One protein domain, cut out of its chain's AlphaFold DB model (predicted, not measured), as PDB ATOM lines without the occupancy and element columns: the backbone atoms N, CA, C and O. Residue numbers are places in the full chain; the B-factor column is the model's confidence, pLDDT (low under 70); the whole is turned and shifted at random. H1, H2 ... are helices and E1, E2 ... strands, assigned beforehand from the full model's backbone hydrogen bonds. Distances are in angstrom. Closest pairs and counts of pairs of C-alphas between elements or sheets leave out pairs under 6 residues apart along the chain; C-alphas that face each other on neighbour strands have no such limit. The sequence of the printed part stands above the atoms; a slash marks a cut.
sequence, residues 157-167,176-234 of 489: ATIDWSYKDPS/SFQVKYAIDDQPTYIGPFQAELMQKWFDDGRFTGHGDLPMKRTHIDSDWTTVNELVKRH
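AT A GLANCE: This is residues 157 to 167 and 176 to 234 of the 489 residues of the protein "GYF domain-containing protein" of Hypsizygus marmoreus (UniProt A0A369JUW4). A small sheet of three antiparallel strands, with E1 in the middle between E2 and E3, forms the core, and two short helices, H1 and H2, meet it with their first residues while staying apart from each other. A long loop, residues 176 to 188, lies toward one end of the longest axis, and H2 lies toward the other. The printed part has 70 residues, with three named strands and two named helices in the order E1, E2, H1, E3, H2; the sheet's order is E2, E1, E3. The class is mixed, helices and strands, with 31 residues, under half, in named elements. The whole is compact, with a radius of gyration of the C-alphas of 12.1 A and spans of 35 by 24 by 23 A.

HOW THE PARTS SIT: E1, residues 160 to 164, is the sheet's inner strand. E2, residues 189 to 194, is an edge strand, antiparallel to E1 at 153 degrees; N 161 and O 193 are 2.8 A apart, within hydrogen-bond range. H1, residues 195 to 203, follows E2 by a tight link and only grazes the sheet, with its residues 195 to 198; its closest C-alphas to E1 are those of Ala 195 and Asp 160, 5.9 A apart. E3, residues 214 to 217, is the other edge strand, antiparallel to E1 at 162 degrees, with N 162 and O 216 at 2.9 A, within hydrogen-bond range. E2, H1 and E3 form a split strand-helix-strand unit, two strands running the same way with E1 between them, and its crossover is right-handed. Residues 214 to 215 of E3 also pair, antiparallel, with residues 225 to 226. H2, residues 227 to 233, only grazes the sheet, with its residues 227 to 230; the closest C-alphas of E3 and H2 are those of Pro 214 and Val 227, 6.7 A apart. H1 and H2 are apart. In both helices every O i to N i+4 pair is within hydrogen-bond range.

IN THESE COORDINATES: E1 begins at C-alpha 160, (-51.240, 14.039, -35.544), and measures 14.1 A from first to last C-alpha. E2 measures 14.9 A and H1 12.1 A, from C-alpha 195 at (-50.577, 17.602, -40.238). E3 measures 10.8 A. H2 measures 9.9 A and ends at C-alpha 233, (-54.716, 8.766, -53.383).

THE WHOLE: The two C-alphas farthest apart are those of Asp 184 and His 234, at 35.4 A. Residues 168 to 175 are not printed, and C-alphas 167 and 176 are 18.1 A apart across this cut, which lies in the link from E1 to E2. Of the links that are printed whole, none is long. The mean pLDDT of the printed part is 75.7; residues 166 to 167 and 176 to 188 are under 70.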
ATOM      1  N   ALA A 157     -56.130  19.969 -39.864       71.19
ATOM      2  CA  ALA A 157     -54.861  20.600 -39.519       71.19
ATOM      3  C   ALA A 157     -54.311  20.134 -38.159       71.19
ATOM      4  O   ALA A 157     -53.095  20.076 -37.963       71.19
ATOM      5  N   THR A 158     -55.199  19.743 -37.241       74.25
ATOM      6  CA  THR A 158     -54.846  19.297 -35.884       74.25
ATOM      7  C   THR A 158     -54.538  17.804 -35.789       74.25
ATOM      8  O   THR A 158     -54.169  17.322 -34.721       74.25
ATOM      9  N   ILE A 159     -54.678  17.058 -36.892       83.12
ATOM     10  CA  ILE A 159     -54.417  15.621 -36.912       83.12
ATOM     11  C   ILE A 159     -52.921  15.359 -36.745       83.12
ATOM     12  O   ILE A 159     -52.092  15.864 -37.501       83.12
ATOM     13  N   ASP A 160     -52.600  14.486 -35.798       85.38
ATOM     14  CA  ASP A 160     -51.240  14.039 -35.544       85.38
ATOM     15  C   ASP A 160     -50.861  12.832 -36.408       85.38
ATOM     16  O   ASP A 160     -51.543  11.802 -36.441       85.38
ATOM     17  N   TRP A 161     -49.706  12.928 -37.049       89.50
ATOM     18  CA  TRP A 161     -49.103  11.927 -37.917       89.50
ATOM     19  C   TRP A 161     -47.846  11.326 -37.293       89.50
ATOM     20  O   TRP A 161     -47.171  11.927 -36.460       89.50
ATOM     21  N   SER A 162     -47.502  10.112 -37.700       87.31
ATOM     22  CA  SER A 162     -46.235   9.461 -37.362       87.31
ATOM     23  C   SER A 162     -45.703   8.706 -38.568       87.31
ATOM     24  O   SER A 162     -46.484   8.242 -39.398       87.31
ATOM     25  N   TYR A 163     -44.385   8.550 -38.649       88.19
ATOM     26  CA  TYR A 163     -43.721   7.758 -39.681       88.19
ATOM     27  C   TYR A 163     -42.764   6.732 -39.063       88.19
ATOM     28  O   TYR A 163     -42.306   6.895 -37.930       88.19
ATOM     29  N   LYS A 164     -42.493   5.644 -39.786       86.56
ATOM     30  CA  LYS A 164     -41.464   4.659 -39.426       86.56
ATOM     31  C   LYS A 164     -40.222   4.926 -40.254       86.56
ATOM     32  O   LYS A 164     -40.314   4.899 -41.475       86.56
ATOM     33  N   ASP A 165     -39.079   5.113 -39.607       78.19
ATOM     34  CA  ASP A 165     -37.785   5.217 -40.287       78.19
ATOM     35  C   ASP A 165     -36.918   3.994 -39.953       78.19
ATOM     36  O   ASP A 165     -36.126   4.035 -39.010       78.19
ATOM     37  N   PRO A 166     -37.095   2.866 -40.666       63.62
ATOM     38  CA  PRO A 166     -36.319   1.656 -40.409       63.62
ATOM     39  C   PRO A 166     -34.840   1.790 -40.802       63.62
ATOM     40  O   PRO A 166     -34.028   1.008 -40.315       63.62
ATOM     41  N   SER A 167     -34.469   2.755 -41.655       62.25
ATOM     42  CA  SER A 167     -33.075   2.984 -42.062       62.25
ATOM     43  C   SER A 167     -32.369   4.064 -41.236       62.25
ATOM     44  O   SER A 167     -31.150   4.199 -41.339       62.25
ATOM     45  N   SER A 176     -36.739  17.202 -33.421       34.91
ATOM     46  CA  SER A 176     -37.685  17.617 -32.382       34.91
ATOM     47  C   SER A 176     -38.231  16.401 -31.639       34.91
ATOM     48  O   SER A 176     -38.791  15.506 -32.260       34.91
ATOM     49  N   PHE A 177     -38.054  16.409 -30.314       35.75
ATOM     50  CA  PHE A 177     -38.733  15.584 -29.308       35.75
ATOM     51  C   PHE A 177     -38.866  14.083 -29.638       35.75
ATOM     52  O   PHE A 177     -39.887  13.622 -30.136       35.75
ATOM     53  N   GLN A 178     -37.841  13.298 -29.298       39.84
ATOM     54  CA  GLN A 178     -37.934  11.837 -29.315       39.84
ATOM     55  C   GLN A 178     -38.424  11.336 -27.952       39.84
ATOM     56  O   GLN A 178     -37.757  11.552 -26.943       39.84
ATOM     57  N   VAL A 179     -39.546  10.612 -27.917       35.25
ATOM     58  CA  VAL A 179     -39.783   9.619 -26.861       35.25
ATOM     59  C   VAL A 179     -39.388   8.273 -27.448       35.25
ATOM     60  O   VAL A 179     -40.105   7.696 -28.263       35.25
ATOM     61  N   LYS A 180     -38.199   7.798 -27.081       38.72
ATOM     62  CA  LYS A 180     -37.694   6.491 -27.496       38.72
ATOM     63  C   LYS A 180     -38.298   5.429 -26.574       38.72
ATOM     64  O   LYS A 180     -37.714   5.108 -25.547       38.72
ATOM     65  N   TYR A 181     -39.459   4.875 -26.923       35.72
ATOM     66  CA  TYR A 181     -39.911   3.625 -26.306       35.72
ATOM     67  C   TYR A 181     -39.153   2.467 -26.963       35.72
ATOM     68  O   TYR A 181     -39.637   1.849 -27.904       35.72
ATOM     69  N   ALA A 182     -37.925   2.213 -26.513       34.75
ATOM     70  CA  ALA A 182     -37.235   0.970 -26.833       34.75
ATOM     71  C   ALA A 182     -37.740  -0.108 -25.865       34.75
ATOM     72  O   ALA A 182     -37.192  -0.285 -24.781       34.75
ATOM     73  N   ILE A 183     -38.824  -0.777 -26.246       36.28
ATOM     74  CA  ILE A 183     -39.178  -2.091 -25.712       36.28
ATOM     75  C   ILE A 183     -39.010  -3.042 -26.899       36.28
ATOM     76  O   ILE A 183     -39.746  -2.919 -27.871       36.28
ATOM     77  N   ASP A 184     -37.972  -3.875 -26.837       38.28
ATOM     78  CA  ASP A 184     -37.698  -5.074 -27.645       38.28
ATOM     79  C   ASP A 184     -38.059  -5.034 -29.148       38.28
ATOM     80  O   ASP A 184     -39.212  -5.199 -29.531       38.28
ATOM     81  N   ASP A 185     -37.045  -4.898 -30.014       46.25
ATOM     82  CA  ASP A 185     -37.037  -5.280 -31.447       46.25
ATOM     83  C   ASP A 185     -38.183  -4.766 -32.361       46.25
ATOM     84  O   ASP A 185     -38.350  -5.224 -33.493       46.25
ATOM     85  N   GLN A 186     -38.973  -3.784 -31.916       46.31
ATOM     86  CA  GLN A 186     -40.031  -3.160 -32.718       46.31
ATOM     87  C   GLN A 186     -39.511  -1.962 -33.535       46.31
ATOM     88  O   GLN A 186     -38.649  -1.213 -33.068       46.31
ATOM     89  N   PRO A 187     -40.046  -1.727 -34.752       53.44
ATOM     90  CA  PRO A 187     -39.628  -0.620 -35.610       53.44
ATOM     91  C   PRO A 187     -39.837   0.735 -34.922       53.44
ATOM     92  O   PRO A 187     -40.942   1.048 -34.485       53.44
ATOM     93  N   THR A 188     -38.782   1.554 -34.875       64.44
ATOM     94  CA  THR A 188     -38.787   2.889 -34.260       64.44
ATOM     95  C   THR A 188     -39.828   3.793 -34.923       64.44
ATOM     96  O   THR A 188     -39.715   4.158 -36.095       64.44
ATOM     97  N   TYR A 189     -40.850   4.164 -34.159       72.69
ATOM     98  CA  TYR A 189     -41.867   5.129 -34.566       72.69
ATOM     99  C   TYR A 189     -41.378   6.552 -34.270       72.69
ATOM    100  O   TYR A 189     -40.882   6.813 -33.173       72.69
ATOM    101  N   ILE A 190     -41.529   7.476 -35.223       77.81
ATOM    102  CA  ILE A 190     -41.149   8.887 -35.074       77.81
ATOM    103  C   ILE A 190     -42.411   9.756 -35.215       77.81
ATOM    104  O   ILE A 190     -43.091   9.719 -36.242       77.81
ATOM    105  N   GLY A 191     -42.740  10.507 -34.160       78.56
ATOM    106  CA  GLY A 191     -43.954  11.325 -34.030       78.56
ATOM    107  C   GLY A 191     -44.473  11.362 -32.583       78.56
ATOM    108  O   GLY A 191     -43.821  10.800 -31.697       78.56
ATOM    109  N   PRO A 192     -45.631  11.992 -32.309       80.50
ATOM    110  CA  PRO A 192     -46.568  12.613 -33.254       80.50
ATOM    111  C   PRO A 192     -46.127  13.986 -33.797       80.50
ATOM    112  O   PRO A 192     -45.487  14.762 -33.090       80.50
ATOM    113  N   PHE A 193     -46.518  14.296 -35.038       86.94
ATOM    114  CA  PHE A 193     -46.346  15.604 -35.683       86.94
ATOM    115  C   PHE A 193     -47.666  16.105 -36.262       86.94
ATOM    116  O   PHE A 193     -48.380  15.343 -36.907       86.94
ATOM    117  N   GLN A 194     -47.945  17.400 -36.127       86.25
ATOM    118  CA  GLN A 194     -49.151  17.998 -36.700       86.25
ATOM    119  C   GLN A 194     -49.166  17.905 -38.232       86.25
ATOM    120  O   GLN A 194     -48.131  18.046 -38.892       86.25
ATOM    121  N   ALA A 195     -50.357  17.724 -38.802       86.75
ATOM    122  CA  ALA A 195     -50.577  17.602 -40.238       86.75
ATOM    123  C   ALA A 195     -50.027  18.789 -41.043       86.75
ATOM    124  O   ALA A 195     -49.458  18.587 -42.113       86.75
ATOM    125  N   GLU A 196     -50.120  20.016 -40.517       82.44
ATOM    126  CA  GLU A 196     -49.541  21.202 -41.165       82.44
ATOM    127  C   GLU A 196     -48.017  21.112 -41.301       82.44
ATOM    128  O   GLU A 196     -47.452  21.465 -42.339       82.44
ATOM    129  N   LEU A 197     -47.344  20.607 -40.265       83.50
ATOM    130  CA  LEU A 197     -45.894  20.438 -40.264       83.50
ATOM    131  C   LEU A 197     -45.469  19.341 -41.244       83.50
ATOM    132  O   LEU A 197     -44.519  19.533 -42.001       83.50
ATOM    133  N   MET A 198     -46.197  18.223 -41.266       88.12
ATOM    134  CA  MET A 198     -45.956  17.133 -42.214       88.12
ATOM    135  C   MET A 198     -46.184  17.574 -43.658       88.12
ATOM    136  O   MET A 198     -45.376  17.253 -44.529       88.12
ATOM    137  N   GLN A 199     -47.235  18.363 -43.903       91.69
ATOM    138  CA  GLN A 199     -47.492  18.945 -45.215       91.69
ATOM    139  C   GLN A 199     -46.350  19.850 -45.649       91.69
ATOM    140  O   GLN A 199     -45.855  19.713 -46.761       91.69
ATOM    141  N   LYS A 200     -45.875  20.714 -44.751       87.12
ATOM    142  CA  LYS A 200     -44.728  21.570 -45.033       87.12
ATOM    143  C   LYS A 200     -43.474  20.757 -45.368       87.12
ATOM    144  O   LYS A 200     -42.788  21.082 -46.324       87.12
ATOM    145  N   TRP A 201     -43.171  19.694 -44.623       87.62
ATOM    146  CA  TRP A 201     -42.016  18.836 -44.922       87.62
ATOM    147  C   TRP A 201     -42.123  18.136 -46.272       87.62
ATOM    148  O   TRP A 201     -41.109  17.941 -46.942       87.62
ATOM    149  N   PHE A 202     -43.335  17.771 -46.674       89.56
ATOM    150  CA  PHE A 202     -43.591  17.220 -47.993       89.56
ATOM    151  C   PHE A 202     -43.411  18.254 -49.101       89.56
ATOM    152  O   PHE A 202     -42.709  17.970 -50.066       89.56
ATOM    153  N   ASP A 203     -43.965  19.453 -48.921       87.44
ATOM    154  CA  ASP A 203     -43.830  20.564 -49.868       87.44
ATOM    155  C   ASP A 203     -42.356  21.004 -50.006       87.44
ATOM    156  O   ASP A 203     -41.890  21.288 -51.108       87.44
ATOM    157  N   ASP A 204     -41.592  20.966 -48.908       83.06
ATOM    158  CA  ASP A 204     -40.143  21.214 -48.862       83.06
ATOM    159  C   ASP A 204     -39.316  20.058 -49.477       83.06
ATOM    160  O   ASP A 204     -38.084  20.091 -49.465       83.06
ATOM    161  N   GLY A 205     -39.963  18.998 -49.975       85.00
ATOM    162  CA  GLY A 205     -39.305  17.868 -50.626       85.00
ATOM    163  C   GLY A 205     -38.528  16.946 -49.683       85.00
ATOM    164  O   GLY A 205     -37.721  16.145 -50.154       85.00
ATOM    165  N   ARG A 206     -38.762  16.988 -48.364       78.75
ATOM    166  CA  ARG A 206     -38.015  16.165 -47.387       78.75
ATOM    167  C   ARG A 206     -38.268  14.665 -47.508       78.75
ATOM    168  O   ARG A 206     -37.460  13.873 -47.039       78.75
ATOM    169  N   PHE A 207     -39.382  14.277 -48.122       85.12
ATOM    170  CA  PHE A 207     -39.718  12.875 -48.386       85.12
ATOM    171  C   PHE A 207     -39.350  12.436 -49.812       85.12
ATOM    172  O   PHE A 207     -39.645  11.308 -50.210       85.12
ATOM    173  N   THR A 208     -38.699  13.305 -50.594       80.06
ATOM    174  CA  THR A 208     -38.251  12.984 -51.955       80.06
ATOM    175  C   THR A 208     -37.224  11.856 -51.901       80.06
ATOM    176  O   THR A 208     -36.257  11.928 -51.151       80.06
ATOM    177  N   GLY A 209     -37.447  10.787 -52.670       78.44
ATOM    178  CA  GLY A 209     -36.610   9.580 -52.633       78.44
ATOM    179  C   GLY A 209     -36.987   8.564 -51.544       78.44
ATOM    180  O   GLY A 209     -36.482   7.448 -51.570       78.44
ATOM    181  N   HIS A 210     -37.930   8.892 -50.653       81.56
ATOM    182  CA  HIS A 210     -38.424   8.012 -49.584       81.56
ATOM    183  C   HIS A 210     -39.906   7.660 -49.777       81.56
ATOM    184  O   HIS A 210     -40.715   7.723 -48.854       81.56
ATOM    185  N   GLY A 211     -40.277   7.287 -51.002       79.25
ATOM    186  CA  GLY A 211     -41.665   6.995 -51.362       79.25
ATOM    187  C   GLY A 211     -42.283   5.806 -50.614       79.25
ATOM    188  O   GLY A 211     -43.496   5.781 -50.405       79.25
ATOM    189  N   ASP A 212     -41.454   4.871 -50.151       85.19
ATOM    190  CA  ASP A 212     -41.876   3.692 -49.384       85.19
ATOM    191  C   ASP A 212     -41.942   3.945 -47.873       85.19
ATOM    192  O   ASP A 212     -42.233   3.027 -47.106       85.19
ATOM    193  N   LEU A 213     -41.688   5.180 -47.425       87.38
ATOM    194  CA  LEU A 213     -41.702   5.523 -46.010       87.38
ATOM    195  C   LEU A 213     -43.112   5.319 -45.434       87.38
ATOM    196  O   LEU A 213     -44.043   6.014 -45.858       87.38
ATOM    197  N   PRO A 214     -43.303   4.395 -44.476       89.44
ATOM    198  CA  PRO A 214     -44.617   4.148 -43.907       89.44
ATOM    199  C   PRO A 214     -45.020   5.307 -42.997       89.44
ATOM    200  O   PRO A 214     -44.288   5.660 -42.071       89.44
ATOM    201  N   MET A 215     -46.219   5.844 -43.208       90.44
ATOM    202  CA  MET A 215     -46.827   6.900 -42.404       90.44
ATOM    203  C   MET A 215     -48.230   6.513 -41.942       90.44
ATOM    204  O   MET A 215     -48.904   5.698 -42.573       90.44
ATOM    205  N   LYS A 216     -48.686   7.097 -40.834       91.19
ATOM    206  CA  LYS A 216     -50.069   6.952 -40.374       91.19
ATOM    207  C   LYS A 216     -50.537   8.159 -39.574       91.19
ATOM    208  O   LYS A 216     -49.737   8.787 -38.877       91.19
ATOM    209  N   ARG A 217     -51.844   8.413 -39.582       88.62
ATOM    210  CA  ARG A 217     -52.505   9.293 -38.611       88.62
ATOM    211  C   ARG A 217     -52.698   8.534 -37.313       88.62
ATOM    212  O   ARG A 217     -53.371   7.508 -37.275       88.62
ATOM    213  N   THR A 218     -52.100   9.040 -36.247       82.88
ATOM    214  CA  THR A 218     -51.950   8.352 -34.955       82.88
ATOM    215  C   THR A 218     -53.258   7.859 -34.340       82.88
ATOM    216  O   THR A 218     -53.259   6.800 -33.716       82.88
ATOM    217  N   HIS A 219     -54.357   8.585 -34.553       78.44
ATOM    218  CA  HIS A 219     -55.660   8.310 -33.941       78.44
ATOM    219  C   HIS A 219     -56.755   7.891 -34.932       78.44
ATOM    220  O   HIS A 219     -57.887   7.673 -34.516       78.44
ATOM    221  N   ILE A 220     -56.441   7.806 -36.229       79.81
ATOM    222  CA  ILE A 220     -57.441   7.573 -37.288       79.81
ATOM    223  C   ILE A 220     -57.104   6.325 -38.100       79.81
ATOM    224  O   ILE A 220     -58.000   5.552 -38.432       79.81
ATOM    225  N   ASP A 221     -55.827   6.116 -38.415       81.88
ATOM    226  CA  ASP A 221     -55.413   5.021 -39.281       81.88
ATOM    227  C   ASP A 221     -55.026   3.789 -38.461       81.88
ATOM    228  O   ASP A 221     -54.142   3.840 -37.598       81.88
ATOM    229  N   SER A 222     -55.657   2.660 -38.780       81.38
ATOM    230  CA  SER A 222     -55.255   1.344 -38.271       81.38
ATOM    231  C   SER A 222     -53.976   0.845 -38.951       81.38
ATOM    232  O   SER A 222     -53.113   0.262 -38.296       81.38
ATOM    233  N   ASP A 223     -53.829   1.142 -40.247       84.75
ATOM    234  CA  ASP A 223     -52.757   0.630 -41.098       84.75
ATOM    235  C   ASP A 223     -51.752   1.714 -41.501       84.75
ATOM    236  O   ASP A 223     -52.064   2.902 -41.602       84.75
ATOM    237  N   TRP A 224     -50.518   1.287 -41.763       86.69
ATOM    238  CA  TRP A 224     -49.468   2.157 -42.286       86.69
ATOM    239  C   TRP A 224     -49.614   2.305 -43.800       86.69
ATOM    240  O   TRP A 224     -49.685   1.311 -44.516       86.69
ATOM    241  N   THR A 225     -49.608   3.542 -44.289       89.38
ATOM    242  CA  THR A 225     -49.672   3.868 -45.719       89.38
ATOM    243  C   THR A 225     -48.374   4.545 -46.141       89.38
ATOM    244  O   THR A 225     -47.863   5.403 -45.427       89.38
ATOM    245  N   THR A 226     -47.803   4.159 -47.280       91.25
ATOM    246  CA  THR A 226     -46.556   4.767 -47.765       91.25
ATOM    247  C   THR A 226     -46.802   6.156 -48.356       91.25
ATOM    248  O   THR A 226     -47.908   6.459 -48.810       91.25
ATOM    249  N   VAL A 227     -45.773   7.009 -48.395       89.38
ATOM    250  CA  VAL A 227     -45.867   8.353 -49.001       89.38
ATOM    251  C   VAL A 227     -46.328   8.281 -50.457       89.38
ATOM    252  O   VAL A 227     -47.215   9.030 -50.853       89.38
ATOM    253  N   ASN A 228     -45.796   7.342 -51.243       88.25
ATOM    254  CA  ASN A 228     -46.209   7.136 -52.634       88.25
ATOM    255  C   ASN A 228     -47.700   6.813 -52.751       88.25
ATOM    256  O   ASN A 228     -48.377   7.302 -53.654       88.25
ATOM    257  N   GLU A 229     -48.213   5.986 -51.846       86.94
ATOM    258  CA  GLU A 229     -49.622   5.617 -51.827       86.94
ATOM    259  C   GLU A 229     -50.503   6.797 -51.392       86.94
ATOM    260  O   GLU A 229     -51.557   7.029 -51.983       86.94
ATOM    261  N   LEU A 230     -50.047   7.616 -50.437       87.88
ATOM    262  CA  LEU A 230     -50.718   8.869 -50.075       87.88
ATOM    263  C   LEU A 230     -50.776   9.846 -51.255       87.88
ATOM    264  O   LEU A 230     -51.838  10.408 -51.512       87.88
ATOM    265  N   VAL A 231     -49.681  10.004 -52.003       88.25
ATOM    266  CA  VAL A 231     -49.621  10.855 -53.205       88.25
ATOM    267  C   VAL A 231     -50.553  10.342 -54.301       88.25
ATOM    268  O   VAL A 231     -51.274  11.127 -54.909       88.25
ATOM    269  N   LYS A 232     -50.610   9.024 -54.529       85.19
ATOM    270  CA  LYS A 232     -51.527   8.422 -55.513       85.19
ATOM    271  C   LYS A 232     -52.996   8.641 -55.159       85.19
ATOM    272  O   LYS A 232     -53.805   8.885 -56.048       85.19
ATOM    273  N   ARG A 233     -53.342   8.559 -53.870       79.81
ATOM    274  CA  ARG A 233     -54.716   8.766 -53.383       79.81
ATOM    275  C   ARG A 233     -55.157  10.228 -53.436       79.81
ATOM    276  O   ARG A 233     -56.353  10.498 -53.485       79.81
ATOM    277  N   HIS A 234     -54.207  11.157 -53.447       76.56
ATOM    278  CA  HIS A 234     -54.458  12.592 -53.404       76.56
ATOM    279  C   HIS A 234     -53.889  13.244 -54.664       76.56
ATOM    280  O   HIS A 234     -52.801  13.815 -54.655       76.56
TER     281      HIS A 234